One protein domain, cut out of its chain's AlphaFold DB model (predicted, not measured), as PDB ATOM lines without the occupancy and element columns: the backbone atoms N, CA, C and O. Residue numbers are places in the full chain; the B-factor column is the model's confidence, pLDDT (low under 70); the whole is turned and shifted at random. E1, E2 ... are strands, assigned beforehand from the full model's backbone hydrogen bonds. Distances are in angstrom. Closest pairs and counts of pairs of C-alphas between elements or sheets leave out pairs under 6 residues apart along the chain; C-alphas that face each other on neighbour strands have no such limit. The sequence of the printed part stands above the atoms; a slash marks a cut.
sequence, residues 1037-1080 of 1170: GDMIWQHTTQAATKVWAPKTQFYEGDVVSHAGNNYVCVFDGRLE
ATOM      1  N   GLY A1037     -38.412  41.713  40.430       81.50
ATOM      2  CA  GLY A1037     -37.349  40.759  40.127       81.50
ATOM      3  C   GLY A1037     -37.956  39.451  39.629       81.50
ATOM      4  O   GLY A1037     -38.747  39.466  38.694       81.50
ATOM      5  N   ASP A1038     -37.605  38.332  40.257       82.62
ATOM      6  CA  ASP A1038     -38.134  37.007  39.897       82.62
ATOM      7  C   ASP A1038     -39.309  36.580  40.804       82.62
ATOM      8  O   ASP A1038     -39.563  35.394  41.006       82.62
ATOM      9  N   MET A1039     -39.997  37.555  41.406       88.12
ATOM     10  CA  MET A1039     -41.129  37.343  42.309       88.12
ATOM     11  C   MET A1039     -42.365  38.088  41.811       88.12
ATOM     12  O   MET A1039     -42.250  39.182  41.261       88.12
ATOM     13  N   ILE A1040     -43.552  37.530  42.060       91.56
ATOM     14  CA  ILE A1040     -44.820  38.232  41.821       91.56
ATOM     15  C   ILE A1040     -45.526  38.452  43.153       91.56
ATOM     16  O   ILE A1040     -45.746  37.518  43.928       91.56
ATOM     17  N   TRP A1041     -45.907  39.700  43.398       94.06
ATOM     18  CA  TRP A1041     -46.628  40.154  44.579       94.06
ATOM     19  C   TRP A1041     -48.066  40.514  44.229       94.06
ATOM     20  O   TRP A1041     -48.320  41.105  43.185       94.06
ATOM     21  N   GLN A1042     -48.995  40.230  45.139       94.69
ATOM     22  CA  GLN A1042     -50.383  40.684  45.082       94.69
ATOM     23  C   GLN A1042     -50.684  41.536  46.319       94.69
ATOM     24  O   GLN A1042     -50.478  41.099  47.451       94.69
ATOM     25  N   HIS A1043     -51.197  42.747  46.114       95.25
ATOM     26  CA  HIS A1043     -51.666  43.617  47.189       95.25
ATOM     27  C   HIS A1043     -52.773  42.929  48.003       95.25
ATOM     28  O   HIS A1043     -53.702  42.353  47.433       95.25
ATOM     29  N   THR A1044     -52.677  42.989  49.334       95.06
ATOM     30  CA  THR A1044     -53.588  42.297  50.254       95.06
ATOM     31  C   THR A1044     -53.855  43.109  51.519       95.06
ATOM     32  O   THR A1044     -53.039  43.918  51.953       95.06
ATOM     33  N   THR A1045     -54.998  42.859  52.157       95.31
ATOM     34  CA  THR A1045     -55.321  43.382  53.494       95.31
ATOM     35  C   THR A1045     -54.828  42.473  54.621       95.31
ATOM     36  O   THR A1045     -54.879  42.862  55.788       95.31
ATOM     37  N   GLN A1046     -54.332  41.270  54.300       96.19
ATOM     38  CA  GLN A1046     -53.748  40.358  55.282       96.19
ATOM     39  C   GLN A1046     -52.557  41.022  55.987       96.19
ATOM     40  O   GLN A1046     -51.724  41.667  55.351       96.19
ATOM     41  N   ALA A1047     -52.474  40.868  57.310       95.75
ATOM     42  CA  ALA A1047     -51.370  41.418  58.089       95.75
ATOM     43  C   ALA A1047     -50.040  40.761  57.688       95.75
ATOM     44  O   ALA A1047     -49.934  39.532  57.652       95.75
ATOM     45  N   ALA A1048     -49.029  41.585  57.414       96.31
ATOM     46  CA  ALA A1048     -47.697  41.105  57.088       96.31
ATOM     47  C   ALA A1048     -47.036  40.398  58.277       96.31
ATOM     48  O   ALA A1048     -47.088  40.869  59.414       96.31
ATOM     49  N   THR A1049     -46.369  39.282  57.992       95.62
ATOM     50  CA  THR A1049     -45.541  38.539  58.954       95.62
ATOM     51  C   THR A1049     -44.050  38.790  58.736       95.62
ATOM     52  O   THR A1049     -43.229  38.442  59.583       95.62
ATOM     53  N   LYS A1050     -43.699  39.409  57.603       97.12
ATOM     54  CA  LYS A1050     -42.338  39.735  57.174       97.12
ATOM     55  C   LYS A1050     -42.257  41.191  56.693       97.12
ATOM     56  O   LYS A1050     -43.268  41.862  56.481       97.12
ATOM     57  N   VAL A1051     -41.040  41.689  56.511       96.69
ATOM     58  CA  VAL A1051     -40.767  42.998  55.898       96.69
ATOM     59  C   VAL A1051     -40.071  42.748  54.569       96.69
ATOM     60  O   VAL A1051     -39.177  41.905  54.502       96.69
ATOM     61  N   TRP A1052     -40.493  43.451  53.520       96.94
ATOM     62  CA  TRP A1052     -39.842  43.347  52.219       96.94
ATOM     63  C   TRP A1052     -38.395  43.852  52.306       96.94
ATOM     64  O   TRP A1052     -38.125  44.873  52.944       96.94
ATOM     65  N   ALA A1053     -37.473  43.167  51.632       95.31
ATOM     66  CA  ALA A1053     -36.075  43.567  51.520       95.31
ATOM     67  C   ALA A1053     -35.569  43.348  50.082       95.31
ATOM     68  O   ALA A1053     -36.027  42.409  49.423       95.31
ATOM     69  N   PRO A1054     -34.633  44.183  49.587       92.38
ATOM     70  CA  PRO A1054     -34.079  44.035  48.244       92.38
ATOM     71  C   PRO A1054     -33.217  42.772  48.138       92.38
ATOM     72  O   PRO A1054     -32.608  42.354  49.126       92.38
ATOM     73  N   LYS A1055     -33.126  42.189  46.934       90.25
ATOM     74  CA  LYS A1055     -32.271  41.019  46.635       90.25
ATOM     75  C   LYS A1055     -32.436  39.864  47.630       90.25
ATOM     76  O   LYS A1055     -31.469  39.205  48.003       90.25
ATOM     77  N   THR A1056     -33.667  39.641  48.078       93.75
ATOM     78  CA  THR A1056     -34.009  38.651  49.102       93.75
ATOM     79  C   THR A1056     -34.968  37.615  48.523       93.75
ATOM     80  O   THR A1056     -35.880  37.965  47.780       93.75
ATOM     81  N   GLN A1057     -34.763  36.340  48.854       93.12
ATOM     82  CA  GLN A1057     -35.704  35.268  48.527       93.12
ATOM     83  C   GLN A1057     -36.877  35.303  49.514       93.12
ATOM     84  O   GLN A1057     -36.673  35.244  50.729       93.12
ATOM     85  N   PHE A1058     -38.097  35.313  48.988       94.94
ATOM     86  CA  PHE A1058     -39.316  34.976  49.728       94.94
ATOM     87  C   PHE A1058     -39.944  33.713  49.135       94.94
ATOM     88  O   PHE A1058     -39.495  33.221  48.101       94.94
ATOM     89  N   TYR A1059     -40.960  33.162  49.784       94.62
ATOM     90  CA  TYR A1059     -41.654  31.973  49.298       94.62
ATOM     91  C   TYR A1059     -43.118  32.273  49.024       94.62
ATOM     92  O   TYR A1059     -43.719  33.137  49.660       94.62
ATOM     93  N   GLU A1060     -43.693  31.529  48.087       94.44
ATOM     94  CA  GLU A1060     -45.118  31.578  47.782       94.44
ATOM     95  C   GLU A1060     -45.954  31.463  49.074       94.44
ATOM     96  O   GLU A1060     -45.717  30.587  49.909       94.44
ATOM     97  N   GLY A1061     -46.892  32.394  49.269       95.44
ATOM     98  CA  GLY A1061     -47.702  32.539  50.483       95.44
ATOM     99  C   GLY A1061     -47.126  33.468  51.562       95.44
ATOM    100  O   GLY A1061     -47.855  33.837  52.486       95.44
ATOM    101  N   ASP A1062     -45.863  33.896  51.465       97.19
ATOM    102  CA  ASP A1062     -45.297  34.892  52.380       97.19
ATOM    103  C   ASP A1062     -46.024  36.235  52.266       97.19
ATOM    104  O   ASP A1062     -46.279  36.713  51.163       97.19
ATOM    105  N   VAL A1063     -46.294  36.881  53.407       97.94
ATOM    106  CA  VAL A1063     -46.911  38.215  53.450       97.94
ATOM    107  C   VAL A1063     -45.922  39.233  53.999       97.94
ATOM    108  O   VAL A1063     -45.518  39.159  55.165       97.94
ATOM    109  N   VAL A1064     -45.545  40.197  53.161       97.31
ATOM    110  CA  VAL A1064     -44.561  41.239  53.470       97.31
ATOM    111  C   VAL A1064     -45.214  42.610  53.595       97.31
ATOM    112  O   VAL A1064     -46.217  42.897  52.945       97.31
ATOM    113  N   SER A1065     -44.617  43.474  54.410       96.75
ATOM    114  CA  SER A1065     -44.944  44.902  54.466       96.75
ATOM    115  C   SER A1065     -43.926  45.721  53.668       96.75
ATOM    116  O   SER A1065     -42.716  45.483  53.762       96.75
ATOM    117  N   HIS A1066     -44.411  46.692  52.890       94.88
ATOM    118  CA  HIS A1066     -43.591  47.667  52.168       94.88
ATOM    119  C   HIS A1066     -44.343  48.993  51.989       94.88
ATOM    120  O   HIS A1066     -45.517  49.000  51.631       94.88
ATOM    121  N   ALA A1067     -43.674  50.123  52.251       89.88
ATOM    122  CA  ALA A1067     -44.214  51.478  52.064       89.88
ATOM    123  C   ALA A1067     -45.628  51.723  52.654       89.88
ATOM    124  O   ALA A1067     -46.407  52.502  52.111       89.88
ATOM    125  N   GLY A1068     -45.957  51.067  53.774       91.50
ATOM    126  CA  GLY A1068     -47.254  51.198  54.451       91.50
ATOM    127  C   GLY A1068     -48.363  50.265  53.948       91.50
ATOM    128  O   GLY A1068     -49.457  50.313  54.503       91.50
ATOM    129  N   ASN A1069     -48.087  49.402  52.964       94.88
ATOM    130  CA  ASN A1069     -49.026  48.412  52.422       94.88
ATOM    131  C   ASN A1069     -48.513  46.978  52.625       94.88
ATOM    132  O   ASN A1069     -47.327  46.766  52.904       94.88
ATOM    133  N   ASN A1070     -49.405  45.995  52.464       96.81
ATOM    134  CA  ASN A1070     -49.087  44.573  52.593       96.81
ATOM    135  C   ASN A1070     -49.255  43.843  51.257       96.81
ATOM    136  O   ASN A1070     -50.175  44.122  50.484       96.81
ATOM    137  N   TYR A1071     -48.379  42.869  51.017       96.75
ATOM    138  CA  TYR A1071     -48.324  42.108  49.774       96.75
ATOM    139  C   TYR A1071     -48.104  40.626  50.063       96.75
ATOM    140  O   TYR A1071     -47.251  40.282  50.881       96.75
ATOM    141  N   VAL A1072     -48.851  39.752  49.388       97.00
ATOM    142  CA  VAL A1072     -48.631  38.302  49.414       97.00
ATOM    143  C   VAL A1072     -47.818  37.874  48.193       97.00
ATOM    144  O   VAL A1072     -48.095  38.316  47.078       97.00
ATOM    145  N   CYS A1073     -46.802  37.040  48.401       95.62
ATOM    146  CA  CYS A1073     -46.006  36.438  47.335       95.62
ATOM    147  C   CYS A1073     -46.844  35.361  46.636       95.62
ATOM    148  O   CYS A1073     -47.190  34.360  47.261       95.62
ATOM    149  N   VAL A1074     -47.169  35.546  45.356       94.00
ATOM    150  CA  VAL A1074     -47.933  34.571  44.549       94.00
ATOM    151  C   VAL A1074     -47.045  33.754  43.607       94.00
ATOM    152  O   VAL A1074     -47.489  32.741  43.088       94.00
ATOM    153  N   PHE A1075     -45.784  34.157  43.423       92.75
ATOM    154  CA  PHE A1075     -44.777  33.404  42.674       92.75
ATOM    155  C   PHE A1075     -43.379  33.671  43.236       92.75
ATOM    156  O   PHE A1075     -43.042  34.823  43.512       92.75
ATOM    157  N   ASP A1076     -42.581  32.614  43.409       92.50
ATOM    158  CA  ASP A1076     -41.296  32.644  44.120       92.50
ATOM    159  C   ASP A1076     -40.057  32.388  43.247       92.50
ATOM    160  O   ASP A1076     -38.961  32.191  43.780       92.50
ATOM    161  N   GLY A1077     -40.213  32.360  41.921       89.44
ATOM    162  CA  GLY A1077     -39.102  32.237  40.975       89.44
ATOM    163  C   GLY A1077     -38.510  30.834  40.829       89.44
ATOM    164  O   GLY A1077     -37.743  30.592  39.893       89.44
ATOM    165  N   ARG A1078     -38.837  29.892  41.722       92.44
ATOM    166  CA  ARG A1078     -38.239  28.547  41.729       92.44
ATOM    167  C   ARG A1078     -38.839  27.665  40.640       92.44
ATOM    168  O   ARG A1078     -40.055  27.616  40.474       92.44
ATOM    169  N   LEU A1079     -37.980  26.901  39.966       93.31
ATOM    170  CA  LEU A1079     -38.391  25.962  38.923       93.31
ATOM    171  C   LEU A1079     -39.120  24.754  39.527       93.31
ATOM    172  O   LEU A1079     -38.558  24.009  40.332       93.31
ATOM    173  N   GLU A1080     -40.366  24.534  39.116       94.75
ATOM    174  CA  GLU A1080     -41.126  23.334  39.458       94.75
ATOM    175  C   GLU A1080     -40.628  22.135  38.632       94.75
ATOM    176  O   GLU A1080     -40.631  22.170  37.401       94.75
TER     177      GLU A1080
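AT A GLANCE: This is residues 1037 to 1080 of the 1170 residues of an uncharacterized protein of Selenomonas sp. oral taxon 126 (UniProt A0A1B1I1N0). With little regular structure, this is a small, strongly twisted sheet of three strands, E3 in the middle, joined to a wide loop, residues 1045 to 1062, whose residues 1050 to 1051 pair beside E2. The printed part has 44 residues, 17 of them in E1, E2 and E3 in chain order; the class is all strand. The sheet's order is E1, E3, E2, antiparallel. It is compact, radius of gyration of the C-alphas 9.8 A, yet elongated, spanning 30 by 18 by 14 A.

IN THESE COORDINATES: Find C-alpha 1039 at (-41.129, 37.343, 42.309); from there E1, residues 1039 to 1044, runs 15.6 A. E2 is residues 1063 to 1066, 10.1 A. E3, residues 1069 to 1075, runs 18.4 A to C-alpha 1075 at (-44.777, 33.404, 42.674).

HOW THE PARTS SIT: Look between E1 and E3, antiparallel at 137 degrees: N 1042 and O 1072 are 2.9 A apart, within hydrogen-bond range. E2 and E3 form a hairpin with a tight link, at 133 degrees, N 1064 and O 1071 being 2.8 A apart. E1 and E2, the edge strands, are only just apart, closest 8.5 A.

THE WHOLE: The C-alphas farthest apart, Gly 1068 and Glu 1080, are 32.2 A apart. The link E1 to E2 is long. The printed part has no cut, and no printed residue is under 70 in pLDDT.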